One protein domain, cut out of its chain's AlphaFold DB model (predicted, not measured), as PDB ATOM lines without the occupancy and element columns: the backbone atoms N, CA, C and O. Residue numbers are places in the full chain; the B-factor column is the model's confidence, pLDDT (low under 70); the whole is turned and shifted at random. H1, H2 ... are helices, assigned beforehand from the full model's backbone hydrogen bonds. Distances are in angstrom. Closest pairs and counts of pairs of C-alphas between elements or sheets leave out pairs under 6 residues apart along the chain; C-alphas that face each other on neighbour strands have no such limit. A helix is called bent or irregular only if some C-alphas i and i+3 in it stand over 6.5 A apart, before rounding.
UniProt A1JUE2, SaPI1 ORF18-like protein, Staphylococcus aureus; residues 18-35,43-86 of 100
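AT A GLANCE: This is residues 18 to 35 and 43 to 86 of the 100 residues of the protein "SaPI1 ORF18-like protein" of Staphylococcus aureus (UniProt A1JUE2). One long bent helix, H2, makes the length of a rod, and a much shorter helix, H1, packs alongside part of its long arm H2b, running the opposite way. The short arm H2a bends off at one end of H2, and residues 73 to 86 stick out as a single helix at the other. The printed part has 62 residues with two named helices, H1 then H2, and no named strand; the class is all helix. It is extended, with a radius of gyration of the C-alphas of 17.2 A and spans of 61 by 17 by 12 A.

HOW THE PARTS SIT: H1, residues 18 to 33, comes first. H2, residues 44 to 86, was assigned as one helix by its hydrogen bonds but is bent: C-alphas 52 and 55 are 7.4 A apart. Its arms, H2a, residues 44 to 52, and H2b, residues 55 to 86, stand at a steep tilt of 52 degrees. H1 touches H2b, which meets it with residues 57 to 71 alone; their closest C-alphas, of Leu 22 and Met 64, are 7.1 A apart. These two run opposite ways at a shallow tilt of 18 degrees. H1 and H2a are close but not clearly touching, with the closest C-alphas, of His 33 and Glu 50, 7.9 A apart. They run opposite ways at 35.5 degrees, only just a steep tilt. In H1, H2a and H2b, every O i to N i+4 pair is within hydrogen-bond range.

IN THESE COORDINATES: H1 begins at C-alpha 18, (288.220, 266.473, 209.965), and measures 22.6 A from first to last C-alpha. H2a measures 12.6 A from C-alpha 44, (273.652, 233.095, 197.201). H2b measures 46.6 A and ends at C-alpha 86, (310.548, 276.175, 218.584).

THE WHOLE: The two C-alphas farthest apart, of Lys 44 and Glu 86, are 60.6 A apart. Residues 36 to 42 are not printed, and C-alphas 35 and 43 are 13.6 A apart across this cut, which lies in the link from H1 to H2. Residues 43 to 48, of which 44 to 48 belong to H2, and residues 73 to 86 of H2 stand free. The mean pLDDT of the printed part is 96.9, and no printed residue is under 70.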
ATOM      1  N   ARG A  18     288.279 267.116 211.291       98.50
ATOM      2  CA  ARG A  18     288.220 266.473 209.965       98.50
ATOM      3  C   ARG A  18     288.606 264.994 209.986       98.50
ATOM      4  O   ARG A  18     288.050 264.213 209.220       98.50
ATOM      5  N   PHE A  19     289.570 264.601 210.819       98.62
ATOM      6  CA  PHE A  19     289.911 263.188 210.994       98.62
ATOM      7  C   PHE A  19     288.791 262.408 211.685       98.62
ATOM      8  O   PHE A  19     288.543 261.264 211.311       98.62
ATOM      9  N   GLU A  20     288.118 263.013 212.665       98.56
ATOM     10  CA  GLU A  20     286.950 262.406 213.309       98.56
ATOM     11  C   GLU A  20     285.798 262.236 212.311       98.56
ATOM     12  O   GLU A  20     285.269 261.135 212.197       98.56
ATOM     13  N   ASP A  21     285.501 263.263 211.506       98.19
ATOM     14  CA  ASP A  21     284.485 263.193 210.446       98.19
ATOM     15  C   ASP A  21     284.802 262.088 209.424       98.19
ATOM     16  O   ASP A  21     283.932 261.311 209.028       98.19
ATOM     17  N   LEU A  22     286.071 261.988 209.010       98.12
ATOM     18  CA  LEU A  22     286.538 260.961 208.079       98.12
ATOM     19  C   LEU A  22     286.350 259.551 208.663       98.12
ATOM     20  O   LEU A  22     285.868 258.647 207.981       98.12
ATOM     21  N   LYS A  23     286.704 259.369 209.940       98.25
ATOM     22  CA  LYS A  23     286.532 258.108 210.672       98.25
ATOM     23  C   LYS A  23     285.051 257.742 210.795       98.25
ATOM     24  O   LYS A  23     284.694 256.609 210.482       98.25
ATOM     25  N   ASP A  24     284.200 258.680 211.198       98.12
ATOM     26  CA  ASP A  24     282.764 258.443 211.366       98.12
ATOM     27  C   ASP A  24     282.091 258.097 210.025       98.12
ATOM     28  O   ASP A  24     281.312 257.145 209.960       98.12
ATOM     29  N   SER A  25     282.467 258.777 208.932       97.19
ATOM     30  CA  SER A  25     282.009 258.442 207.575       97.19
ATOM     31  C   SER A  25     282.364 257.005 207.189       97.19
ATOM     32  O   SER A  25     281.516 256.270 206.679       97.19
ATOM     33  N   HIS A  26     283.602 256.576 207.455       97.00
ATOM     34  CA  HIS A  26     284.016 255.205 207.163       97.00
ATOM     35  C   HIS A  26     283.307 254.180 208.042       97.00
ATOM     36  O   HIS A  26     282.944 253.121 207.541       97.00
ATOM     37  N   CYS A  27     283.072 254.486 209.319       97.19
ATOM     38  CA  CYS A  27     282.293 253.619 210.200       97.19
ATOM     39  C   CYS A  27     280.871 253.410 209.669       97.19
ATOM     40  O   CYS A  27     280.427 252.270 209.593       97.19
ATOM     41  N   TRP A  28     280.180 254.469 209.235       97.25
ATOM     42  CA  TRP A  28     278.835 254.325 208.664       97.25
ATOM     43  C   TRP A  28     278.831 253.494 207.381       97.25
ATOM     44  O   TRP A  28     277.990 252.611 207.229       97.25
ATOM     45  N   HIS A  29     279.798 253.724 206.490       96.06
ATOM     46  CA  HIS A  29     279.953 252.907 205.289       96.06
ATOM     47  C   HIS A  29     280.246 251.438 205.630       96.06
ATOM     48  O   HIS A  29     279.703 250.523 205.009       96.06
ATOM     49  N   PHE A  30     281.092 251.203 206.635       95.00
ATOM     50  CA  PHE A  30     281.431 249.866 207.092       95.00
ATOM     51  C   PHE A  30     280.200 249.133 207.636       95.00
ATOM     52  O   PHE A  30     279.905 248.028 207.189       95.00
ATOM     53  N   ASP A  31     279.444 249.764 208.533       94.94
ATOM     54  CA  ASP A  31     278.253 249.169 209.144       94.94
ATOM     55  C   ASP A  31     277.168 248.839 208.100       94.94
ATOM     56  O   ASP A  31     276.475 247.826 208.212       94.94
ATOM     57  N   GLU A  32     277.031 249.663 207.055       94.25
ATOM     58  CA  GLU A  32     276.067 249.441 205.972       94.25
ATOM     59  C   GLU A  32     276.461 248.272 205.056       94.25
ATOM     60  O   GLU A  32     275.620 247.439 204.691       94.25
ATOM     61  N   HIS A  33     277.736 248.207 204.667       93.25
ATOM     62  CA  HIS A  33     278.207 247.263 203.657       93.25
ATOM     63  C   HIS A  33     278.820 245.978 204.216       93.25
ATOM     64  O   HIS A  33     279.026 245.040 203.447       93.25
ATOM     65  N   TYR A  34     279.094 245.915 205.517       92.75
ATOM     66  CA  TYR A  34     279.657 244.746 206.191       92.75
ATOM     67  C   TYR A  34     278.836 244.381 207.444       92.75
ATOM     68  O   TYR A  34     279.373 244.328 208.548       92.75
ATOM     69  N   PRO A  35     277.529 244.082 207.297       92.94
ATOM     70  CA  PRO A  35     276.620 243.880 208.431       92.94
ATOM     71  C   PRO A  35     276.789 242.524 209.138       92.94
ATOM     72  O   PRO A  35     276.054 242.218 210.078       92.94
ATOM     73  N   ASN A  43     275.012 233.426 201.928       97.19
ATOM     74  CA  ASN A  43     274.136 232.724 201.001       97.19
ATOM     75  C   ASN A  43     274.246 233.319 199.581       97.19
ATOM     76  O   ASN A  43     274.928 234.315 199.336       97.19
ATOM     77  N   LYS A  44     273.567 232.695 198.613       97.94
ATOM     78  CA  LYS A  44     273.652 233.095 197.201       97.94
ATOM     79  C   LYS A  44     273.224 234.548 196.959       97.94
ATOM     80  O   LYS A  44     273.877 235.241 196.184       97.94
ATOM     81  N   ASP A  45     272.144 234.990 197.592       97.31
ATOM     82  CA  ASP A  45     271.596 236.331 197.379       97.31
ATOM     83  C   ASP A  45     272.493 237.389 198.031       97.31
ATOM     84  O   ASP A  45     272.755 238.438 197.442       97.31
ATOM     85  N   GLU A  46     273.054 237.071 199.199       96.31
ATOM     86  CA  GLU A  46     274.054 237.898 199.875       96.31
ATOM     87  C   GLU A  46     275.323 238.046 199.025       96.31
ATOM     88  O   GLU A  46     275.757 239.167 198.788       96.31
ATOM     89  N   MET A  47     275.866 236.956 198.465       95.69
ATOM     90  CA  MET A  47     277.027 237.031 197.562       95.69
ATOM     91  C   MET A  47     276.776 237.922 196.338       95.69
ATOM     92  O   MET A  47     277.676 238.636 195.894       95.69
ATOM     93  N   ILE A  48     275.565 237.885 195.774       96.94
ATOM     94  CA  ILE A  48     275.198 238.746 194.643       96.94
ATOM     95  C   ILE A  48     275.141 240.209 195.092       96.94
ATOM     96  O   ILE A  48     275.701 241.066 194.409       96.94
ATOM     97  N   LYS A  49     274.511 240.497 196.240       94.56
ATOM     98  CA  LYS A  49     274.453 241.848 196.817       94.56
ATOM     99  C   LYS A  49     275.860 242.410 197.051       94.56
ATOM    100  O   LYS A  49     276.155 243.523 196.618       94.56
ATOM    101  N   GLU A  50     276.738 241.610 197.651       94.12
ATOM    102  CA  GLU A  50     278.148 241.942 197.857       94.12
ATOM    103  C   GLU A  50     278.841 242.294 196.536       94.12
ATOM    104  O   GLU A  50     279.448 243.359 196.408       94.12
ATOM    105  N   GLY A  51     278.696 241.442 195.518       95.44
ATOM    106  CA  GLY A  51     279.285 241.673 194.200       95.44
ATOM    107  C   GLY A  51     278.801 242.964 193.535       95.44
ATOM    108  O   GLY A  51     279.610 243.702 192.978       95.44
ATOM    109  N   VAL A  52     277.503 243.273 193.625       96.38
ATOM    110  CA  VAL A  52     276.920 244.494 193.036       96.38
ATOM    111  C   VAL A  52     277.439 245.760 193.724       96.38
ATOM    112  O   VAL A  52     277.721 246.745 193.044       96.38
ATOM    113  N   SER A  53     277.633 245.727 195.043       95.62
ATOM    114  CA  SER A  53     278.133 246.878 195.814       95.62
ATOM    115  C   SER A  53     279.640 247.141 195.669       95.62
ATOM    116  O   SER A  53     280.147 248.147 196.160       95.62
ATOM    117  N   TYR A  54     280.386 246.265 194.981       96.19
ATOM    118  CA  TYR A  54     281.850 246.345 194.901       96.19
ATOM    119  C   TYR A  54     282.371 247.713 194.439       96.19
ATOM    120  O   TYR A  54     283.282 248.265 195.053       96.19
ATOM    121  N   HIS A  55     281.810 248.267 193.361       97.31
ATOM    122  CA  HIS A  55     282.301 249.529 192.806       97.31
ATOM    123  C   HIS A  55     282.023 250.723 193.718       97.31
ATOM    124  O   HIS A  55     282.867 251.607 193.814       97.31
ATOM    125  N   GLU A  56     280.886 250.726 194.408       96.31
ATOM    126  CA  GLU A  56     280.540 251.756 195.386       96.31
ATOM    127  C   GLU A  56     281.542 251.770 196.543       96.31
ATOM    128  O   GLU A  56     282.141 252.807 196.824       96.31
ATOM    129  N   ARG A  57     281.829 250.599 197.120       96.50
ATOM    130  CA  ARG A  57     282.850 250.462 198.167       96.50
ATOM    131  C   ARG A  57     284.236 250.876 197.703       96.50
ATOM    132  O   ARG A  57     284.929 251.614 198.387       96.50
ATOM    133  N   ARG A  58     284.634 250.445 196.502       97.31
ATOM    134  CA  ARG A  58     285.942 250.790 195.935       97.31
ATOM    135  C   ARG A  58     286.111 252.304 195.777       97.31
ATOM    136  O   ARG A  58     287.200 252.801 196.054       97.31
ATOM    137  N   ILE A  59     285.061 253.001 195.333       97.62
ATOM    138  CA  ILE A  59     285.040 254.464 195.197       97.62
ATOM    139  C   ILE A  59     285.126 255.131 196.567       97.62
ATOM    140  O   ILE A  59     285.928 256.047 196.736       97.62
ATOM    141  N   HIS A  60     284.330 254.671 197.535       97.56
ATOM    142  CA  HIS A  60     284.385 255.176 198.902       97.56
ATOM    143  C   HIS A  60     285.799 255.035 199.485       97.56
ATOM    144  O   HIS A  60     286.358 256.004 199.994       97.56
ATOM    145  N   ASP A  61     286.420 253.864 199.337       97.06
ATOM    146  CA  ASP A  61     287.778 253.620 199.820       97.06
ATOM    147  C   ASP A  61     288.810 254.529 199.133       97.06
ATOM    148  O   ASP A  61     289.674 255.080 199.812       97.06
ATOM    149  N   ASP A  62     288.711 254.753 197.814       98.31
ATOM    150  CA  ASP A  62     289.578 255.718 197.113       98.31
ATOM    151  C   ASP A  62     289.438 257.134 197.698       98.31
ATOM    152  O   ASP A  62     290.436 257.774 198.025       98.31
ATOM    153  N   GLN A  63     288.204 257.603 197.906       98.12
ATOM    154  CA  GLN A  63     287.937 258.924 198.488       98.12
ATOM    155  C   GLN A  63     288.477 259.042 199.919       98.12
ATOM    156  O   GLN A  63     289.059 260.065 200.286       98.12
ATOM    157  N   MET A  64     288.322 257.985 200.717       97.88
ATOM    158  CA  MET A  64     288.855 257.898 202.073       97.88
ATOM    159  C   MET A  64     290.380 258.011 202.093       97.88
ATOM    160  O   MET A  64     290.931 258.773 202.891       97.88
ATOM    161  N   PHE A  65     291.068 257.287 201.207       98.19
ATOM    162  CA  PHE A  65     292.525 257.348 201.096       98.19
ATOM    163  C   PHE A  65     293.016 258.723 200.637       98.19
ATOM    164  O   PHE A  65     293.980 259.238 201.207       98.19
ATOM    165  N   ASP A  66     292.348 259.338 199.662       98.56
ATOM    166  CA  ASP A  66     292.701 260.672 199.173       98.56
ATOM    167  C   ASP A  66     292.567 261.735 200.276       98.56
ATOM    168  O   ASP A  66     293.467 262.560 200.473       98.56
ATOM    169  N   LEU A  67     291.474 261.694 201.048       98.62
ATOM    170  CA  LEU A  67     291.258 262.603 202.177       98.62
ATOM    171  C   LEU A  67     292.264 262.364 203.303       98.62
ATOM    172  O   LEU A  67     292.852 263.321 203.807       98.62
ATOM    173  N   LEU A  68     292.524 261.101 203.652       98.56
ATOM    174  CA  LEU A  68     293.548 260.740 204.628       98.56
ATOM    175  C   LEU A  68     294.916 261.292 204.210       98.56
ATOM    176  O   LEU A  68     295.611 261.903 205.023       98.56
ATOM    177  N   HIS A  69     295.293 261.134 202.940       98.56
ATOM    178  CA  HIS A  69     296.553 261.657 202.421       98.56
ATOM    179  C   HIS A  69     296.631 263.184 202.535       98.56
ATOM    180  O   HIS A  69     297.623 263.717 203.037       98.56
ATOM    181  N   LEU A  70     295.573 263.891 202.131       98.62
ATOM    182  CA  LEU A  70     295.485 265.346 202.250       98.62
ATOM    183  C   LEU A  70     295.619 265.811 203.707       98.62
ATOM    184  O   LEU A  70     296.331 266.777 203.990       98.62
ATOM    185  N   TYR A  71     294.944 265.143 204.640       98.62
ATOM    186  CA  TYR A  71     294.975 265.514 206.053       98.62
ATOM    187  C   TYR A  71     296.335 265.225 206.689       98.62
ATOM    188  O   TYR A  71     296.830 266.042 207.464       98.62
ATOM    189  N   MET A  72     297.002 264.136 206.295       98.62
ATOM    190  CA  MET A  72     298.382 263.861 206.702       98.62
ATOM    191  C   MET A  72     299.353 264.940 206.207       98.62
ATOM    192  O   MET A  72     300.176 265.424 206.979       98.62
ATOM    193  N   GLN A  73     299.211 265.408 204.963       98.56
ATOM    194  CA  GLN A  73     300.018 266.528 204.461       98.56
ATOM    195  C   GLN A  73     299.775 267.828 205.249       98.56
ATOM    196  O   GLN A  73     300.713 268.578 205.526       98.56
ATOM    197  N   GLN A  74     298.522 268.107 205.627       98.50
ATOM    198  CA  GLN A  74     298.185 269.261 206.472       98.50
ATOM    199  C   GLN A  74     298.800 269.129 207.869       98.50
ATOM    200  O   GLN A  74     299.333 270.108 208.396       98.50
ATOM    201  N   PHE A  75     298.783 267.924 208.440       98.56
ATOM    202  CA  PHE A  75     299.411 267.630 209.722       98.56
ATOM    203  C   PHE A  75     300.921 267.887 209.678       98.56
ATOM    204  O   PHE A  75     301.440 268.630 210.512       98.56
ATOM    205  N   ASP A  76     301.614 267.355 208.667       98.50
ATOM    206  CA  ASP A  76     303.056 267.547 208.482       98.50
ATOM    207  C   ASP A  76     303.424 269.031 208.348       98.50
ATOM    208  O   ASP A  76     304.421 269.498 208.907       98.50
ATOM    209  N   HIS A  77     302.594 269.805 207.646       98.25
ATOM    210  CA  HIS A  77     302.773 271.249 207.508       98.25
ATOM    211  C   HIS A  77     302.627 271.992 208.840       98.25
ATOM    212  O   HIS A  77     303.458 272.847 209.163       98.25
ATOM    213  N   ILE A  78     301.604 271.663 209.634       98.19
ATOM    214  CA  ILE A  78     301.403 272.237 210.973       98.19
ATOM    215  C   ILE A  78     302.587 271.883 211.880       98.19
ATOM    216  O   ILE A  78     303.167 272.769 212.513       98.19
ATOM    217  N   LEU A  79     302.998 270.612 211.896       97.94
ATOM    218  CA  LEU A  79     304.127 270.128 212.689       97.94
ATOM    219  C   LEU A  79     305.424 270.859 212.328       97.94
ATOM    220  O   LEU A  79     306.151 271.315 213.213       97.94
ATOM    221  N   LYS A  80     305.699 271.029 211.031       98.06
ATOM    222  CA  LYS A  80     306.871 271.766 210.555       98.06
ATOM    223  C   LYS A  80     306.881 273.208 211.069       98.06
ATOM    224  O   LYS A  80     307.913 273.671 211.551       98.06
ATOM    225  N   LYS A  81     305.743 273.906 211.034       97.19
ATOM    226  CA  LYS A  81     305.646 275.278 211.561       97.19
ATOM    227  C   LYS A  81     305.869 275.347 213.071       97.19
ATOM    228  O   LYS A  81     306.539 276.264 213.541       97.19
ATOM    229  N   PHE A  82     305.370 274.373 213.837       95.62
ATOM    230  CA  PHE A  82     305.685 274.283 215.267       95.62
ATOM    231  C   PHE A  82     307.196 274.148 215.507       95.62
ATOM    232  O   PHE A  82     307.746 274.884 216.326       95.62
ATOM    233  N   GLN A  83     307.880 273.282 214.751       95.31
ATOM    234  CA  GLN A  83     309.335 273.105 214.846       95.31
ATOM    235  C   GLN A  83     310.111 274.378 214.475       95.31
ATOM    236  O   GLN A  83     311.142 274.680 215.077       95.31
ATOM    237  N   GLU A  84     309.645 275.142 213.485       95.12
ATOM    238  CA  GLU A  84     310.249 276.426 213.106       95.12
ATOM    239  C   GLU A  84     310.139 277.461 214.239       95.12
ATOM    240  O   GLU A  84     311.131 278.115 214.573       95.12
ATOM    241  N   ILE A  85     308.974 277.559 214.890       92.81
ATOM    242  CA  ILE A  85     308.756 278.445 216.047       92.81
ATOM    243  C   ILE A  85     309.621 278.024 217.239       92.81
ATOM    244  O   ILE A  85     310.205 278.879 217.913       92.81
ATOM    245  N   GLU A  86     309.716 276.722 217.510       90.81
ATOM    246  CA  GLU A  86     310.548 276.175 218.584       90.81
ATOM    247  C   GLU A  86     312.026 276.522 218.361       90.81
ATOM    248  O   GLU A  86     312.666 277.114 219.235       90.81
TER     249      GLU A  86